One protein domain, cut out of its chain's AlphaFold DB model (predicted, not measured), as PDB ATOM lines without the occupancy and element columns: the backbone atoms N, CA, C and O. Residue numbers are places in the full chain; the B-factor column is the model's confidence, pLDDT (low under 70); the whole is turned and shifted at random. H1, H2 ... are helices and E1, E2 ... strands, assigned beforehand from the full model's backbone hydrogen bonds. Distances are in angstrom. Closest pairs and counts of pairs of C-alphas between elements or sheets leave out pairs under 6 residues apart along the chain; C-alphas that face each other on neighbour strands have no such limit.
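Overview. This is residues 89 to 136 of the 329 residues of an uncharacterized protein of Polyangiaceae bacterium (UniProt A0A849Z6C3). Little regular structure is here: a small two-stranded hairpin, E1 and E2, crosses the middle of a compact knot of loops, with the one-turn helix H1 following directly at the end of E2. The long loop of residues 108 to 125 joins the two strands. The printed part has 48 residues, with E1, E2 and H1 in that order; the sheet E1 - E2 is antiparallel, and the class is mixed, with only 14 residues in named elements. It is compact, with a radius of gyration of the C-alphas of 9.5 A and spans of 24 by 21 by 17 A.

Along the chain. Residues 89 to 102 hold no named element. E1, residues 103 to 107, begins at C-alpha (207.060, 121.867, 87.039) and is 13.0 A long. E2, residues 126 to 130, is 12.8 A long. H1, residues 131 to 134, ends at C-alpha (210.313, 123.632, 94.632).

Arrangement. E1 and E2 form a hairpin, antiparallel at 146 degrees; N 106 and O 127 are within hydrogen-bond range at 2.8 A, as are N 129 and O 104 at 2.9 A. The closest C-alphas of E1 and H1, those of Gly 103 and Asp 131, are 4.9 A apart. H1 is too short for an O i to N i+4 pair; its one O i to N i+3 pair is within range.

Size, cuts and confidence. The C-alphas farthest apart, of Thr 100 and Ala 113, are 24.7 A apart. The printed part has no cut. The link from E1 to E2 is long, with 18 residues. Mean pLDDT of the printed part is 94.8, and no printed residue is under 70.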
ATOM      1  N   ALA A  89     209.070 115.394  92.688       96.50
ATOM      2  CA  ALA A  89     208.467 114.145  92.218       96.50
ATOM      3  C   ALA A  89     207.389 113.581  93.166       96.50
ATOM      4  O   ALA A  89     206.665 112.647  92.812       96.50
ATOM      5  N   SER A  90     207.278 114.124  94.383       96.19
ATOM      6  CA  SER A  90     206.209 113.793  95.331       96.19
ATOM      7  C   SER A  90     204.916 114.587  95.105       96.19
ATOM      8  O   SER A  90     203.883 114.263  95.701       96.19
ATOM      9  N   LEU A  91     204.958 115.614  94.255       96.75
ATOM     10  CA  LEU A  91     203.834 116.478  93.919       96.75
ATOM     11  C   LEU A  91     203.189 116.043  92.587       96.75
ATOM     12  O   LEU A  91     203.787 115.301  91.811       96.75
ATOM     13  N   PRO A  92     201.947 116.464  92.290       97.56
ATOM     14  CA  PRO A  92     201.353 116.260  90.972       97.56
ATOM     15  C   PRO A  92     202.045 117.130  89.915       97.56
ATOM     16  O   PRO A  92     202.302 118.300  90.180       97.56
ATOM     17  N   ASN A  93     202.277 116.607  88.709       97.75
ATOM     18  CA  ASN A  93     202.773 117.408  87.582       97.75
ATOM     19  C   ASN A  93     201.843 118.593  87.279       97.75
ATOM     20  O   ASN A  93     200.619 118.485  87.439       97.75
ATOM     21  N   CYS A  94     202.406 119.685  86.761       97.69
ATOM     22  CA  CYS A  94     201.601 120.749  86.170       97.69
ATOM     23  C   CYS A  94     200.762 120.248  84.979       97.69
ATOM     24  O   CYS A  94     201.141 119.278  84.317       97.69
ATOM     25  N   PRO A  95     199.626 120.902  84.665       96.38
ATOM     26  CA  PRO A  95     198.892 120.619  83.437       96.38
ATOM     27  C   PRO A  95     199.772 120.857  82.201       96.38
ATOM     28  O   PRO A  95     200.418 121.898  82.108       96.38
ATOM     29  N   GLU A  96     199.718 119.959  81.213       95.19
ATOM     30  CA  GLU A  96     200.465 120.105  79.945       95.19
ATOM     31  C   GLU A  96     200.104 121.394  79.183       95.19
ATOM     32  O   GLU A  96     200.893 121.895  78.391       95.19
ATOM     33  N   SER A  97     198.919 121.963  79.440       93.62
ATOM     34  CA  SER A  97     198.492 123.255  78.888       93.62
ATOM     35  C   SER A  97     199.236 124.460  79.474       93.62
ATOM     36  O   SER A  97     199.152 125.546  78.913       93.62
ATOM     37  N   VAL A  98     199.874 124.284  80.631       92.31
ATOM     38  CA  VAL A  98     200.656 125.307  81.335       92.31
ATOM     39  C   VAL A  98     202.138 125.070  81.104       92.31
ATOM     40  O   VAL A  98     202.864 125.999  80.773       92.31
ATOM     41  N   CYS A  99     202.582 123.827  81.288       92.62
ATOM     42  CA  CYS A  99     203.979 123.469  81.151       92.62
ATOM     43  C   CYS A  99     204.142 122.051  80.616       92.62
ATOM     44  O   CYS A  99     203.540 121.112  81.136       92.62
ATOM     45  N   THR A 100     204.995 121.889  79.606       91.81
ATOM     46  CA  THR A 100     205.277 120.582  78.999       91.81
ATOM     47  C   THR A 100     206.050 119.662  79.955       91.81
ATOM     48  O   THR A 100     205.824 118.453  79.955       91.81
ATOM     49  N   SER A 101     206.962 120.211  80.765       95.12
ATOM     50  CA  SER A 101     207.798 119.466  81.722       95.12
ATOM     51  C   SER A 101     208.515 120.401  82.701       95.12
ATOM     52  O   SER A 101     208.688 121.568  82.386       95.12
ATOM     53  N   GLY A 102     209.009 119.872  83.827       94.00
ATOM     54  CA  GLY A 102     209.876 120.628  84.747       94.00
ATOM     55  C   GLY A 102     209.131 121.497  85.763       94.00
ATOM     56  O   GLY A 102     209.704 122.438  86.314       94.00
ATOM     57  N   GLY A 103     207.851 121.200  86.012       96.94
ATOM     58  CA  GLY A 103     207.060 121.867  87.039       96.94
ATOM     59  C   GLY A 103     206.018 120.955  87.676       96.94
ATOM     60  O   GLY A 103     205.442 120.073  87.025       96.94
ATOM     61  N   HIS A 104     205.725 121.223  88.947       97.94
ATOM     62  CA  HIS A 104     204.708 120.515  89.719       97.94
ATOM     63  C   HIS A 104     203.768 121.481  90.451       97.94
ATOM     64  O   HIS A 104     204.088 122.634  90.739       97.94
ATOM     65  N   CYS A 105     202.573 120.992  90.760       98.12
ATOM     66  CA  CYS A 105     201.539 121.729  91.463       98.12
ATOM     67  C   CYS A 105     201.821 121.772  92.968       98.12
ATOM     68  O   CYS A 105     201.726 120.760  93.668       98.12
ATOM     69  N   VAL A 106     202.101 122.968  93.476       97.44
ATOM     70  CA  VAL A 106     202.343 123.247  94.894       97.44
ATOM     71  C   VAL A 106     201.108 123.926  95.492       97.44
ATOM     72  O   VAL A 106     200.637 124.912  94.923       97.44
ATOM     73  N   PRO A 107     200.569 123.469  96.640       97.12
ATOM     74  CA  PRO A 107     199.503 124.188  97.337       97.12
ATOM     75  C   PRO A 107     199.881 125.657  97.562       97.12
ATOM     76  O   PRO A 107     200.953 125.936  98.098       97.12
ATOM     77  N   SER A 108     199.009 126.606  97.210       96.50
ATOM     78  CA  SER A 108     199.344 128.041  97.274       96.50
ATOM     79  C   SER A 108     199.742 128.527  98.673       96.50
ATOM     80  O   SER A 108     200.443 129.528  98.799       96.50
ATOM     81  N   GLY A 109     199.343 127.831  99.741       94.88
ATOM     82  CA  GLY A 109     199.790 128.111 101.110       94.88
ATOM     83  C   GLY A 109     201.292 127.897 101.353       94.88
ATOM     84  O   GLY A 109     201.811 128.415 102.337       94.88
ATOM     85  N   LEU A 110     201.979 127.161 100.473       93.69
ATOM     86  CA  LEU A 110     203.423 126.902 100.527       93.69
ATOM     87  C   LEU A 110     204.229 127.780  99.560       93.69
ATOM     88  O   LEU A 110     205.455 127.752  99.596       93.69
ATOM     89  N   VAL A 111     203.555 128.549  98.703       93.56
ATOM     90  CA  VAL A 111     204.198 129.455  97.749       93.56
ATOM     91  C   VAL A 111     204.365 130.839  98.394       93.56
ATOM     92  O   VAL A 111     203.374 131.371  98.916       93.56
ATOM     93  N   PRO A 112     205.571 131.439  98.361       89.44
ATOM     94  CA  PRO A 112     205.805 132.809  98.816       89.44
ATOM     95  C   PRO A 112     204.835 133.808  98.172       89.44
ATOM     96  O   PRO A 112     204.488 133.687  97.000       89.44
ATOM     97  N   ALA A 113     204.328 134.765  98.954       89.88
ATOM     98  CA  ALA A 113     203.235 135.641  98.522       89.88
ATOM     99  C   ALA A 113     203.606 136.542  97.331       89.88
ATOM    100  O   ALA A 113     202.744 136.841  96.509       89.88
ATOM    101  N   ASP A 114     204.870 136.937  97.253       85.62
ATOM    102  CA  ASP A 114     205.495 137.703  96.175       85.62
ATOM    103  C   ASP A 114     205.588 136.922  94.859       85.62
ATOM    104  O   ASP A 114     205.472 137.526  93.803       85.62
ATOM    105  N   GLN A 115     205.697 135.591  94.903       91.94
ATOM    106  CA  GLN A 115     205.824 134.751  93.702       91.94
ATOM    107  C   GLN A 115     204.478 134.323  93.103       91.94
ATOM    108  O   GLN A 115     204.416 133.865  91.967       91.94
ATOM    109  N   LYS A 116     203.370 134.437  93.848       94.69
ATOM    110  CA  LYS A 116     202.068 133.892  93.411       94.69
ATOM    111  C   LYS A 116     201.541 134.517  92.122       94.69
ATOM    112  O   LYS A 116     200.842 133.833  91.384       94.69
ATOM    113  N   GLY A 117     201.833 135.797  91.887       94.50
ATOM    114  CA  GLY A 117     201.368 136.523  90.701       94.50
ATOM    115  C   GLY A 117     201.999 136.035  89.398       94.50
ATOM    116  O   GLY A 117     201.398 136.199  88.339       94.50
ATOM    117  N   ASP A 118     203.158 135.384  89.489       93.81
ATOM    118  CA  ASP A 118     203.960 134.970  88.337       93.81
ATOM    119  C   ASP A 118     203.752 133.499  87.960       93.81
ATOM    120  O   ASP A 118     204.396 132.992  87.043       93.81
ATOM    121  N   LEU A 119     202.878 132.783  88.674       96.56
ATOM    122  CA  LEU A 119     202.681 131.344  88.530       96.56
ATOM    123  C   LEU A 119     201.284 131.045  87.990       96.56
ATOM    124  O   LEU A 119     200.293 131.654  88.388       96.56
ATOM    125  N   ALA A 120     201.192 130.064  87.098       97.38
ATOM    126  CA  ALA A 120     199.908 129.605  86.585       97.38
ATOM    127  C   ALA A 120     199.155 128.736  87.599       97.38
ATOM    128  O   ALA A 120     199.745 128.046  88.433       97.38
ATOM    129  N   GLU A 121     197.829 128.726  87.487       97.19
ATOM    130  CA  GLU A 121     196.967 127.890  88.315       97.19
ATOM    131  C   GLU A 121     197.067 126.405  87.936       97.19
ATOM    132  O   GLU A 121     197.132 126.020  86.765       97.19
ATOM    133  N   CYS A 122     197.023 125.557  88.959       96.62
ATOM    134  CA  CYS A 122     196.791 124.122  88.847       96.62
ATOM    135  C   CYS A 122     195.334 123.778  89.212       96.62
ATOM    136  O   CYS A 122     194.499 124.645  89.456       96.62
ATOM    137  N   ALA A 123     195.003 122.484  89.287       92.25
ATOM    138  CA  ALA A 123     193.722 122.060  89.847       92.25
ATOM    139  C   ALA A 123     193.599 122.457  91.335       92.25
ATOM    140  O   ALA A 123     194.501 122.194  92.130       92.25
ATOM    141  N   GLY A 124     192.448 123.016  91.722       93.94
ATOM    142  CA  GLY A 124     192.185 123.432  93.102       93.94
ATOM    143  C   GLY A 124     192.790 124.799  93.426       93.94
ATOM    144  O   GLY A 124     192.596 125.743  92.672       93.94
ATOM    145  N   ASP A 125     193.475 124.906  94.565       95.44
ATOM    146  CA  ASP A 125     194.154 126.113  95.060       95.44
ATOM    147  C   ASP A 125     195.689 126.020  94.944       95.44
ATOM    148  O   ASP A 125     196.419 126.711  95.660       95.44
ATOM    149  N   ALA A 126     196.185 125.128  94.085       97.88
ATOM    150  CA  ALA A 126     197.607 124.931  93.831       97.88
ATOM    151  C   ALA A 126     198.106 125.807  92.671       97.88
ATOM    152  O   ALA A 126     197.343 126.171  91.777       97.88
ATOM    153  N   LEU A 127     199.404 126.097  92.669       98.12
ATOM    154  CA  LEU A 127     200.102 126.840  91.622       98.12
ATOM    155  C   LEU A 127     201.150 125.943  90.967       98.12
ATOM    156  O   LEU A 127     201.774 125.124  91.643       98.12
ATOM    157  N   CYS A 128     201.329 126.089  89.659       98.12
ATOM    158  CA  CYS A 128     202.374 125.408  88.912       98.12
ATOM    159  C   CYS A 128     203.715 126.080  89.198       98.12
ATOM    160  O   CYS A 128     203.921 127.228  88.808       98.12
ATOM    161  N   VAL A 129     204.613 125.373  89.882       97.19
ATOM    162  CA  VAL A 129     205.927 125.885  90.280       97.19
ATOM    163  C   VAL A 129     207.015 125.080  89.564       97.19
ATOM    164  O   VAL A 129     206.967 123.849  89.607       97.19
ATOM    165  N   PRO A 130     208.002 125.736  88.929       96.44
ATOM    166  CA  PRO A 130     209.178 125.062  88.391       96.44
ATOM    167  C   PRO A 130     209.904 124.216  89.443       96.44
ATOM    168  O   PRO A 130     210.105 124.670  90.573       96.44
ATOM    169  N   ASP A 131     210.373 123.028  89.063       95.25
ATOM    170  CA  ASP A 131     210.995 122.050  89.973       95.25
ATOM    171  C   ASP A 131     212.138 122.659  90.770       95.25
ATOM    172  O   ASP A 131     212.250 122.475  91.978       95.25
ATOM    173  N   ARG A 132     212.932 123.497  90.113       91.19
ATOM    174  CA  ARG A 132     214.067 124.171  90.725       91.19
ATOM    175  C   ARG A 132     213.689 125.164  91.825       91.19
ATOM    176  O   ARG A 132     214.459 125.343  92.769       91.19
ATOM    177  N   LEU A 133     212.518 125.796  91.730       92.69
ATOM    178  CA  LEU A 133     211.984 126.617  92.818       92.69
ATOM    179  C   LEU A 133     211.452 125.726  93.947       92.69
ATOM    180  O   LEU A 133     211.698 126.026  95.114       92.69
ATOM    181  N   ILE A 134     210.809 124.598  93.633       94.00
ATOM    182  CA  ILE A 134     210.313 123.632  94.632       94.00
ATOM    183  C   ILE A 134     211.470 123.050  95.457       94.00
ATOM    184  O   ILE A 134     211.454 123.114  96.689       94.00
ATOM    185  N   GLU A 135     212.516 122.567  94.784       90.56
ATOM    186  CA  GLU A 135     213.733 121.999  95.381       90.56
ATOM    187  C   GLU A 135     214.493 122.979  96.272       90.56
ATOM    188  O   GLU A 135     215.401 122.576  96.990       90.56
ATOM    189  N   ARG A 136     214.178 124.273  96.215       87.75
ATOM    190  CA  ARG A 136     214.846 125.319  96.996       87.75
ATOM    191  C   ARG A 136     213.890 126.100  97.886       87.75
ATOM    192  O   ARG A 136     214.297 127.093  98.481       87.75
TER     193      ARG A 136